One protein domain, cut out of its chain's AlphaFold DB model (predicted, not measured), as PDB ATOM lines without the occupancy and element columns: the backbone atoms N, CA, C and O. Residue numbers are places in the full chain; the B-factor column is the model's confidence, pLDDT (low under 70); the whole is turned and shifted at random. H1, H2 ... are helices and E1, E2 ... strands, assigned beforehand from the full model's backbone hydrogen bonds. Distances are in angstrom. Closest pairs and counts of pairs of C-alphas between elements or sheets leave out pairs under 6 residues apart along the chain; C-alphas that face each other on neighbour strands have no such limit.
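Overview. This is residues 376 to 445 of the 445 residues of the protein "Trypsin-like peptidase domain protein" of uncultured archaeon (UniProt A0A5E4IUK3). Three two-stranded hairpins stand side by side in a row, with E3 and E4 in the middle, E1 and E2 on one side and E5 and E6 on the other. The short helix H1 lies at one end of the row, and at the other end residues 433 to 445 fold back on themselves in a small unnamed hairpin. The printed part has 70 residues, with one named helix and six named strands in the order H1, E1, E2, E3, E4, E5, E6; each hairpin is its own antiparallel sheet. The class is mostly strand, though under half of the residues are in named elements. The outline is elongated, 40 by 26 by 15 A, and only just compact, close to loose, with a radius of gyration of the C-alphas of 13.3 A.

Along the chain. Find C-alpha 402 at (21.176, 17.172, 38.096); from there E3, residues 402 to 406, runs 13.5 A. E4, residues 412 to 416, returns over 13.7 A. Earlier in the chain look for H1, residues 378 to 381, which begins at C-alpha 378 at (31.360, 29.516, 27.023) and is 5.4 A long. E1, residues 387 to 389, is 6.8 A long, and E2, residues 395 to 397, 6.9 A. Beyond E4 come E5, residues 420 to 423, 10.3 A long, and E6, residues 429 to 432, 10.0 A long, ending at C-alpha 432 at (12.498, 9.745, 32.447).

Arrangement. Start at the hairpin of E3 and E4, antiparallel at 147 degrees, where N 403 and O 415 are 2.8 A apart, within hydrogen-bond range. Toward H1, the closest C-alphas of E2 and E4 are those of Phe 396 and Gly 412, 6.3 A apart. E1 and E2 form a hairpin at 140 degrees, with N 388 and O 396 within hydrogen-bond range at 2.8 A. The closest C-alphas of H1 and E1 are those of Cys 378 and Cys 389, 5.8 A apart. H1 is too short for an O i to N i+4 pair, and its one O i to N i+3 pair is not within range. Toward the chain's end, the closest C-alphas of E4 and E6 are those of Cys 415 and Cys 431, 5.5 A apart. E5 and E6 form a hairpin at 155 degrees, with N 432 and O 420 within hydrogen-bond range at 2.8 A. Among the pairs that are apart are E1 and E5, E2 and E6, and H1 and E3.

Size, cuts and confidence. The two C-alphas farthest apart are those of Cys 381 and Gly 441, at 39.9 A. The printed part has no cut, and the six links between named elements are tight. In the last stretch, residues 439 to 440 pair antiparallel with residues 443 to 444, and Glu 445 is the chain's last residue. The mean pLDDT of the printed part is 79.4; look for values under 70 at residues 376 to 386 and at residue 393.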
ATOM      1  N   ASN A 376      29.940  36.628  25.196       52.47
ATOM      2  CA  ASN A 376      29.295  35.929  26.304       52.47
ATOM      3  C   ASN A 376      29.115  34.433  25.971       52.47
ATOM      4  O   ASN A 376      28.038  33.879  26.171       52.47
ATOM      5  N   ASP A 377      30.146  33.815  25.381       57.19
ATOM      6  CA  ASP A 377      30.133  32.453  24.830       57.19
ATOM      7  C   ASP A 377      31.117  31.545  25.603       57.19
ATOM      8  O   ASP A 377      32.318  31.817  25.673       57.19
ATOM      9  N   CYS A 378      30.605  30.462  26.194       62.47
ATOM     10  CA  CYS A 378      31.360  29.516  27.023       62.47
ATOM     11  C   CYS A 378      32.224  28.494  26.275       62.47
ATOM     12  O   CYS A 378      32.990  27.769  26.913       62.47
ATOM     13  N   LYS A 379      32.116  28.407  24.950       58.59
ATOM     14  CA  LYS A 379      32.833  27.437  24.116       58.59
ATOM     15  C   LYS A 379      34.334  27.728  24.042       58.59
ATOM     16  O   LYS A 379      35.118  26.787  23.948       58.59
ATOM     17  N   ASP A 380      34.712  29.003  24.148       52.09
ATOM     18  CA  ASP A 380      36.101  29.457  24.021       52.09
ATOM     19  C   ASP A 380      36.793  29.700  25.377       52.09
ATOM     20  O   ASP A 380      37.976  29.393  25.522       52.09
ATOM     21  N   CYS A 381      36.074  30.206  26.392       53.41
ATOM     22  CA  CYS A 381      36.653  30.512  27.714       53.41
ATOM     23  C   CYS A 381      36.206  29.567  28.856       53.41
ATOM     24  O   CYS A 381      36.765  29.641  29.953       53.41
ATOM     25  N   GLY A 382      35.241  28.667  28.625       59.59
ATOM     26  CA  GLY A 382      34.687  27.762  29.641       59.59
ATOM     27  C   GLY A 382      33.648  28.408  30.573       59.59
ATOM     28  O   GLY A 382      33.501  29.626  30.629       59.59
ATOM     29  N   CYS A 383      32.911  27.578  31.318       63.12
ATOM     30  CA  CYS A 383      31.958  28.026  32.342       63.12
ATOM     31  C   CYS A 383      32.578  28.037  33.753       63.12
ATOM     32  O   CYS A 383      33.590  27.370  33.993       63.12
ATOM     33  N   PRO A 384      31.979  28.766  34.717       60.50
ATOM     34  CA  PRO A 384      32.331  28.652  36.132       60.50
ATOM     35  C   PRO A 384      32.221  27.221  36.644       60.50
ATOM     36  O   PRO A 384      31.489  26.402  36.087       60.50
ATOM     37  N   THR A 385      32.877  26.955  37.773       58.28
ATOM     38  CA  THR A 385      32.627  25.736  38.545       58.28
ATOM     39  C   THR A 385      31.121  25.626  38.822       58.28
ATOM     40  O   THR A 385      30.504  26.617  39.213       58.28
ATOM     41  N   ASP A 386      30.546  24.449  38.564       69.06
ATOM     42  CA  ASP A 386      29.118  24.107  38.715       69.06
ATOM     43  C   ASP A 386      28.164  24.600  37.604       69.06
ATOM     44  O   ASP A 386      26.953  24.429  37.706       69.06
ATOM     45  N   TYR A 387      28.682  25.163  36.506       77.88
ATOM     46  CA  TYR A 387      27.883  25.533  35.330       77.88
ATOM     47  C   TYR A 387      28.218  24.651  34.122       77.88
ATOM     48  O   TYR A 387      29.372  24.298  33.879       77.88
ATOM     49  N   TRP A 388      27.199  24.356  33.321       78.06
ATOM     50  CA  TRP A 388      27.283  23.603  32.074       78.06
ATOM     51  C   TRP A 388      27.284  24.547  30.875       78.06
ATOM     52  O   TRP A 388      26.562  25.541  30.867       78.06
ATOM     53  N   CYS A 389      28.059  24.222  29.844       79.81
ATOM     54  CA  CYS A 389      28.045  24.961  28.586       79.81
ATOM     55  C   CYS A 389      27.014  24.336  27.636       79.81
ATOM     56  O   CYS A 389      27.215  23.221  27.147       79.81
ATOM     57  N   LEU A 390      25.896  25.028  27.394       81.75
ATOM     58  CA  LEU A 390      24.899  24.607  26.404       81.75
ATOM     59  C   LEU A 390      25.472  24.747  24.982       81.75
ATOM     60  O   LEU A 390      26.405  25.516  24.750       81.75
ATOM     61  N   LYS A 391      24.910  24.049  23.981       77.25
ATOM     62  CA  LYS A 391      25.483  24.064  22.614       77.25
ATOM     63  C   LYS A 391      25.375  25.431  21.926       77.25
ATOM     64  O   LYS A 391      26.076  25.655  20.944       77.25
ATOM     65  N   ASN A 392      24.528  26.339  22.420       72.69
ATOM     66  CA  ASN A 392      24.466  27.740  21.979       72.69
ATOM     67  C   ASN A 392      25.473  28.665  22.688       72.69
ATOM     68  O   ASN A 392      25.373  29.878  22.528       72.69
ATOM     69  N   GLY A 393      26.410  28.128  23.473       69.06
ATOM     70  CA  GLY A 393      27.440  28.924  24.139       69.06
ATOM     71  C   GLY A 393      26.965  29.617  25.419       69.06
ATOM     72  O   GLY A 393      27.697  30.432  25.972       69.06
ATOM     73  N   VAL A 394      25.772  29.298  25.929       74.19
ATOM     74  CA  VAL A 394      25.253  29.864  27.183       74.19
ATOM     75  C   VAL A 394      25.643  28.978  28.368       74.19
ATOM     76  O   VAL A 394      25.392  27.772  28.353       74.19
ATOM     77  N   CYS A 395      26.216  29.571  29.422       75.94
ATOM     78  CA  CYS A 395      26.411  28.868  30.692       75.94
ATOM     79  C   CYS A 395      25.080  28.708  31.432       75.94
ATOM     80  O   CYS A 395      24.380  29.685  31.694       75.94
ATOM     81  N   PHE A 396      24.767  27.481  31.832       82.81
ATOM     82  CA  PHE A 396      23.527  27.114  32.501       82.81
ATOM     83  C   PHE A 396      23.823  26.296  33.758       82.81
ATOM     84  O   PHE A 396      24.648  25.387  33.734       82.81
ATOM     85  N   ASN A 397      23.184  26.638  34.872       87.62
ATOM     86  CA  ASN A 397      23.412  25.976  36.155       87.62
ATOM     87  C   ASN A 397      22.253  25.036  36.477       87.62
ATOM     88  O   ASN A 397      21.095  25.438  36.365       87.62
ATOM     89  N   CYS A 398      22.580  23.833  36.943       85.62
ATOM     90  CA  CYS A 398      21.615  22.886  37.473       85.62
ATOM     91  C   CYS A 398      21.869  22.630  38.965       85.62
ATOM     92  O   CYS A 398      23.020  22.578  39.396       85.62
ATOM     93  N   PRO A 399      20.809  22.449  39.771       85.94
ATOM     94  CA  PRO A 399      20.935  22.000  41.152       85.94
ATOM     95  C   PRO A 399      21.833  20.764  41.301       85.94
ATOM     96  O   PRO A 399      21.902  19.912  40.416       85.94
ATOM     97  N   VAL A 400      22.481  20.634  42.462       79.88
ATOM     98  CA  VAL A 400      23.315  19.468  42.793       79.88
ATOM     99  C   VAL A 400      22.515  18.176  42.605       79.88
ATOM    100  O   VAL A 400      21.404  18.050  43.120       79.88
ATOM    101  N   GLY A 401      23.094  17.214  41.883       84.44
ATOM    102  CA  GLY A 401      22.425  15.955  41.542       84.44
ATOM    103  C   GLY A 401      21.633  15.990  40.231       84.44
ATOM    104  O   GLY A 401      20.872  15.060  39.971       84.44
ATOM    105  N   GLN A 402      21.799  17.037  39.414       90.44
ATOM    106  CA  GLN A 402      21.176  17.172  38.096       90.44
ATOM    107  C   GLN A 402      22.204  17.493  36.995       90.44
ATOM    108  O   GLN A 402      23.260  18.069  37.257       90.44
ATOM    109  N   GLU A 403      21.869  17.133  35.760       87.25
ATOM    110  CA  GLU A 403      22.623  17.383  34.529       87.25
ATOM    111  C   GLU A 403      21.833  18.308  33.590       87.25
ATOM    112  O   GLU A 403      20.597  18.286  33.573       87.25
ATOM    113  N   ALA A 404      22.547  19.140  32.827       90.31
ATOM    114  CA  ALA A 404      21.962  20.128  31.927       90.31
ATOM    115  C   ALA A 404      21.804  19.608  30.492       90.31
ATOM    116  O   ALA A 404      22.732  19.060  29.901       90.31
ATOM    117  N   TYR A 405      20.657  19.912  29.895       89.50
ATOM    118  CA  TYR A 405      20.298  19.605  28.515       89.50
ATOM    119  C   TYR A 405      19.868  20.882  27.795       89.50
ATOM    120  O   TYR A 405      19.323  21.797  28.410       89.50
ATOM    121  N   GLN A 406      20.115  20.953  26.486       87.81
ATOM    122  CA  GLN A 406      19.645  22.064  25.660       87.81
ATOM    123  C   GLN A 406      18.418  21.641  24.854       87.81
ATOM    124  O   GLN A 406      18.497  20.694  24.070       87.81
ATOM    125  N   VAL A 407      17.332  22.387  25.029       89.12
ATOM    126  CA  VAL A 407      16.061  22.254  24.300       89.12
ATOM    127  C   VAL A 407      16.207  22.854  22.892       89.12
ATOM    128  O   VAL A 407      17.067  23.716  22.675       89.12
ATOM    129  N   ARG A 408      15.392  22.442  21.904       84.06
ATOM    130  CA  ARG A 408      15.476  22.963  20.518       84.06
ATOM    131  C   ARG A 408      15.329  24.483  20.421       84.06
ATOM    132  O   ARG A 408      15.901  25.075  19.509       84.06
ATOM    133  N   ASP A 409      14.592  25.117  21.333       82.81
ATOM    134  CA  ASP A 409      14.434  26.580  21.386       82.81
ATOM    135  C   ASP A 409      15.675  27.321  21.928       82.81
ATOM    136  O   ASP A 409      15.738  28.550  21.906       82.81
ATOM    137  N   GLY A 410      16.685  26.574  22.378       79.00
ATOM    138  CA  GLY A 410      17.943  27.083  22.901       79.00
ATOM    139  C   GLY A 410      17.972  27.277  24.418       79.00
ATOM    140  O   GLY A 410      19.034  27.612  24.945       79.00
ATOM    141  N   SER A 411      16.863  27.057  25.125       83.88
ATOM    142  CA  SER A 411      16.822  27.100  26.586       83.88
ATOM    143  C   SER A 411      17.518  25.887  27.223       83.88
ATOM    144  O   SER A 411      17.727  24.848  26.591       83.88
ATOM    145  N   GLY A 412      17.939  26.047  28.481       86.94
ATOM    146  CA  GLY A 412      18.511  24.970  29.286       86.94
ATOM    147  C   GLY A 412      17.446  24.275  30.130       86.94
ATOM    148  O   GLY A 412      16.530  24.921  30.640       86.94
ATOM    149  N   PHE A 413      17.594  22.969  30.319       93.00
ATOM    150  CA  PHE A 413      16.708  22.143  31.130       93.00
ATOM    151  C   PHE A 413      17.520  21.175  31.995       93.00
ATOM    152  O   PHE A 413      18.517  20.630  31.532       93.00
ATOM    153  N   CYS A 414      17.118  20.971  33.250       93.75
ATOM    154  CA  CYS A 414      17.843  20.112  34.190       93.75
ATOM    155  C   CYS A 414      17.107  18.791  34.411       93.75
ATOM    156  O   CYS A 414      15.932  18.803  34.778       93.75
ATOM    157  N   CYS A 415      17.817  17.671  34.281       92.56
ATOM    158  CA  CYS A 415      17.317  16.354  34.673       92.56
ATOM    159  C   CYS A 415      18.128  15.770  35.829       92.56
ATOM    160  O   CYS A 415      19.332  16.005  35.885       92.56
ATOM    161  N   PRO A 416      17.514  15.007  36.755       92.69
ATOM    162  CA  PRO A 416      18.271  14.235  37.733       92.69
ATOM    163  C   PRO A 416      19.324  13.361  37.051       92.69
ATOM    164  O   PRO A 416      19.092  12.850  35.956       92.69
ATOM    165  N   ILE A 417      20.472  13.187  37.700       84.56
ATOM    166  CA  ILE A 417      21.504  12.264  37.217       84.56
ATOM    167  C   ILE A 417      20.874  10.870  37.037       84.56
ATOM    168  O   ILE A 417      20.006  10.469  37.814       84.56
ATOM    169  N   ASP A 418      21.280  10.177  35.973       86.69
ATOM    170  CA  ASP A 418      20.763   8.879  35.511       86.69
ATOM    171  C   ASP A 418      19.366   8.901  34.855       86.69
ATOM    172  O   ASP A 418      18.901   7.869  34.366       86.69
ATOM    173  N   TYR A 419      18.698  10.058  34.782       91.06
ATOM    174  CA  TYR A 419      17.456  10.194  34.018       91.06
ATOM    175  C   TYR A 419      17.761  10.497  32.549       91.06
ATOM    176  O   TYR A 419      18.688  11.232  32.224       91.06
ATOM    177  N   SER A 420      16.942   9.959  31.649       88.00
ATOM    178  CA  SER A 420      17.024  10.250  30.215       88.00
ATOM    179  C   SER A 420      16.181  11.475  29.862       88.00
ATOM    180  O   SER A 420      15.018  11.560  30.258       88.00
ATOM    181  N   PHE A 421      16.758  12.410  29.107       90.31
ATOM    182  CA  PHE A 421      16.065  13.594  28.593       90.31
ATOM    183  C   PHE A 421      15.317  13.285  27.287       90.31
ATOM    184  O   PHE A 421      15.902  12.733  26.353       90.31
ATOM    185  N   TYR A 422      14.050  13.701  27.211       87.31
ATOM    186  CA  TYR A 422      13.204  13.609  26.017       87.31
ATOM    187  C   TYR A 422      12.550  14.956  25.699       87.31
ATOM    188  O   TYR A 422      12.142  15.689  26.601       87.31
ATOM    189  N   GLU A 423      12.411  15.250  24.407       87.38
ATOM    190  CA  GLU A 423      11.753  16.450  23.890       87.38
ATOM    191  C   GLU A 423      10.744  16.064  22.796       87.38
ATOM    192  O   GLU A 423      11.124  15.464  21.786       87.38
ATOM    193  N   GLU A 424       9.466  16.405  22.999       83.62
ATOM    194  CA  GLU A 424       8.386  16.204  22.024       83.62
ATOM    195  C   GLU A 424       8.277  17.361  21.019       83.62
ATOM    196  O   GLU A 424       8.677  18.505  21.266       83.62
ATOM    197  N   ASP A 425       7.646  17.071  19.880       73.75
ATOM    198  CA  ASP A 425       7.248  18.096  18.923       73.75
ATOM    199  C   ASP A 425       6.226  19.047  19.570       73.75
ATOM    200  O   ASP A 425       5.122  18.657  19.939       73.75
ATOM    201  N   GLY A 426       6.619  20.313  19.729       73.81
ATOM    202  CA  GLY A 426       5.874  21.318  20.498       73.81
ATOM    203  C   GLY A 426       6.642  21.896  21.691       73.81
ATOM    204  O   GLY A 426       6.152  22.837  22.310       73.81
ATOM    205  N   GLY A 427       7.848  21.388  21.985       73.25
ATOM    206  CA  GLY A 427       8.752  21.947  23.001       73.25
ATOM    207  C   GLY A 427       8.483  21.458  24.427       73.25
ATOM    208  O   GLY A 427       9.015  22.021  25.381       73.25
ATOM    209  N   LEU A 428       7.657  20.421  24.588       81.06
ATOM    210  CA  LEU A 428       7.467  19.762  25.876       81.06
ATOM    211  C   LEU A 428       8.679  18.877  26.181       81.06
ATOM    212  O   LEU A 428       9.088  18.064  25.351       81.06
ATOM    213  N   VAL A 429       9.248  19.045  27.372       87.44
ATOM    214  CA  VAL A 429      10.483  18.383  27.811       87.44
ATOM    215  C   VAL A 429      10.253  17.560  29.072       87.44
ATOM    216  O   VAL A 429       9.535  17.984  29.979       87.44
ATOM    217  N   TYR A 430      10.877  16.383  29.135       89.00
ATOM    218  CA  TYR A 430      10.669  15.411  30.207       89.00
ATOM    219  C   TYR A 430      11.974  14.727  30.614       89.00
ATOM    220  O   TYR A 430      12.852  14.480  29.788       89.00
ATOM    221  N   CYS A 431      12.064  14.377  31.898       91.38
ATOM    222  CA  CYS A 431      13.113  13.516  32.435       91.38
ATOM    223  C   CYS A 431      12.498  12.167  32.799       91.38
ATOM    224  O   CYS A 431      11.632  12.103  33.674       91.38
ATOM    225  N   CYS A 432      12.968  11.096  32.174       90.00
ATOM    226  CA  CYS A 432      12.498   9.745  32.447       90.00
ATOM    227  C   CYS A 432      13.468   8.975  33.349       90.00
ATOM    228  O   CYS A 432      14.677   9.053  33.126       90.00
ATOM    229  N   PRO A 433      12.970   8.228  34.351       90.69
ATOM    230  CA  PRO A 433      13.811   7.506  35.298       90.69
ATOM    231  C   PRO A 433      14.635   6.388  34.630       90.69
ATOM    232  O   PRO A 433      14.274   5.905  33.551       90.69
ATOM    233  N   PRO A 434      15.720   5.925  35.277       88.00
ATOM    234  CA  PRO A 434      16.509   4.796  34.794       88.00
ATOM    235  C   PRO A 434      15.644   3.552  34.549       88.00
ATOM    236  O   PRO A 434      14.768   3.231  35.351       88.00
ATOM    237  N   GLY A 435      15.919   2.825  33.464       83.38
ATOM    238  CA  GLY A 435      15.161   1.626  33.076       83.38
ATOM    239  C   GLY A 435      13.979   1.887  32.138       83.38
ATOM    240  O   GLY A 435      13.359   0.925  31.696       83.38
ATOM    241  N   THR A 436      13.720   3.153  31.798       84.12
ATOM    242  CA  THR A 436      12.773   3.538  30.741       84.12
ATOM    243  C   THR A 436      13.242   2.983  29.392       84.12
ATOM    244  O   THR A 436      14.388   3.214  28.994       84.12
ATOM    245  N   VAL A 437      12.374   2.258  28.685       79.38
ATOM    246  CA  VAL A 437      12.673   1.656  27.369       79.38
ATOM    247  C   VAL A 437      12.233   2.534  26.201       79.38
ATOM    248  O   VAL A 437      12.693   2.337  25.074       79.38
ATOM    249  N   GLY A 438      11.378   3.519  26.466       72.25
ATOM    250  CA  GLY A 438      10.894   4.459  25.471       72.25
ATOM    251  C   GLY A 438      10.051   5.569  26.082       72.25
ATOM    252  O   GLY A 438       9.789   5.608  27.280       72.25
ATOM    253  N   TYR A 439       9.632   6.502  25.243       75.00
ATOM    254  CA  TYR A 439       8.739   7.579  25.632       75.00
ATOM    255  C   TYR A 439       7.645   7.697  24.568       75.00
ATOM    256  O   TYR A 439       7.952   7.848  23.382       75.00
ATOM    257  N   VAL A 440       6.380   7.577  24.983       76.69
ATOM    258  CA  VAL A 440       5.217   7.544  24.083       76.69
ATOM    259  C   VAL A 440       4.082   8.384  24.674       76.69
ATOM    260  O   VAL A 440       3.518   8.056  25.716       76.69
ATOM    261  N   GLY A 441       3.716   9.466  23.980       72.69
ATOM    262  CA  GLY A 441       2.499  10.243  24.240       72.69
ATOM    263  C   GLY A 441       2.426  10.894  25.622       72.69
ATOM    264  O   GLY A 441       1.382  10.800  26.269       72.69
ATOM    265  N   GLY A 442       3.502  11.533  26.091       72.44
ATOM    266  CA  GLY A 442       3.514  12.186  27.406       72.44
ATOM    267  C   GLY A 442       4.047  11.345  28.572       72.44
ATOM    268  O   GLY A 442       4.167  11.880  29.676       72.44
ATOM    269  N   TYR A 443       4.361  10.059  28.369       77.94
ATOM    270  CA  TYR A 443       4.711   9.126  29.450       77.94
ATOM    271  C   TYR A 443       6.000   8.341  29.161       77.94
ATOM    272  O   TYR A 443       6.276   7.967  28.022       77.94
ATOM    273  N   CYS A 444       6.779   8.087  30.216       83.75
ATOM    274  CA  CYS A 444       7.953   7.211  30.188       83.75
ATOM    275  C   CYS A 444       7.493   5.747  30.282       83.75
ATOM    276  O   CYS A 444       6.796   5.406  31.241       83.75
ATOM    277  N   GLU A 445       7.858   4.920  29.300       78.62
ATOM    278  CA  GLU A 445       7.514   3.488  29.220       78.62
ATOM    279  C   GLU A 445       8.542   2.570  29.882       78.62
ATOM    280  O   GLU A 445       9.763   2.747  29.639       78.62
TER     281      GLU A 445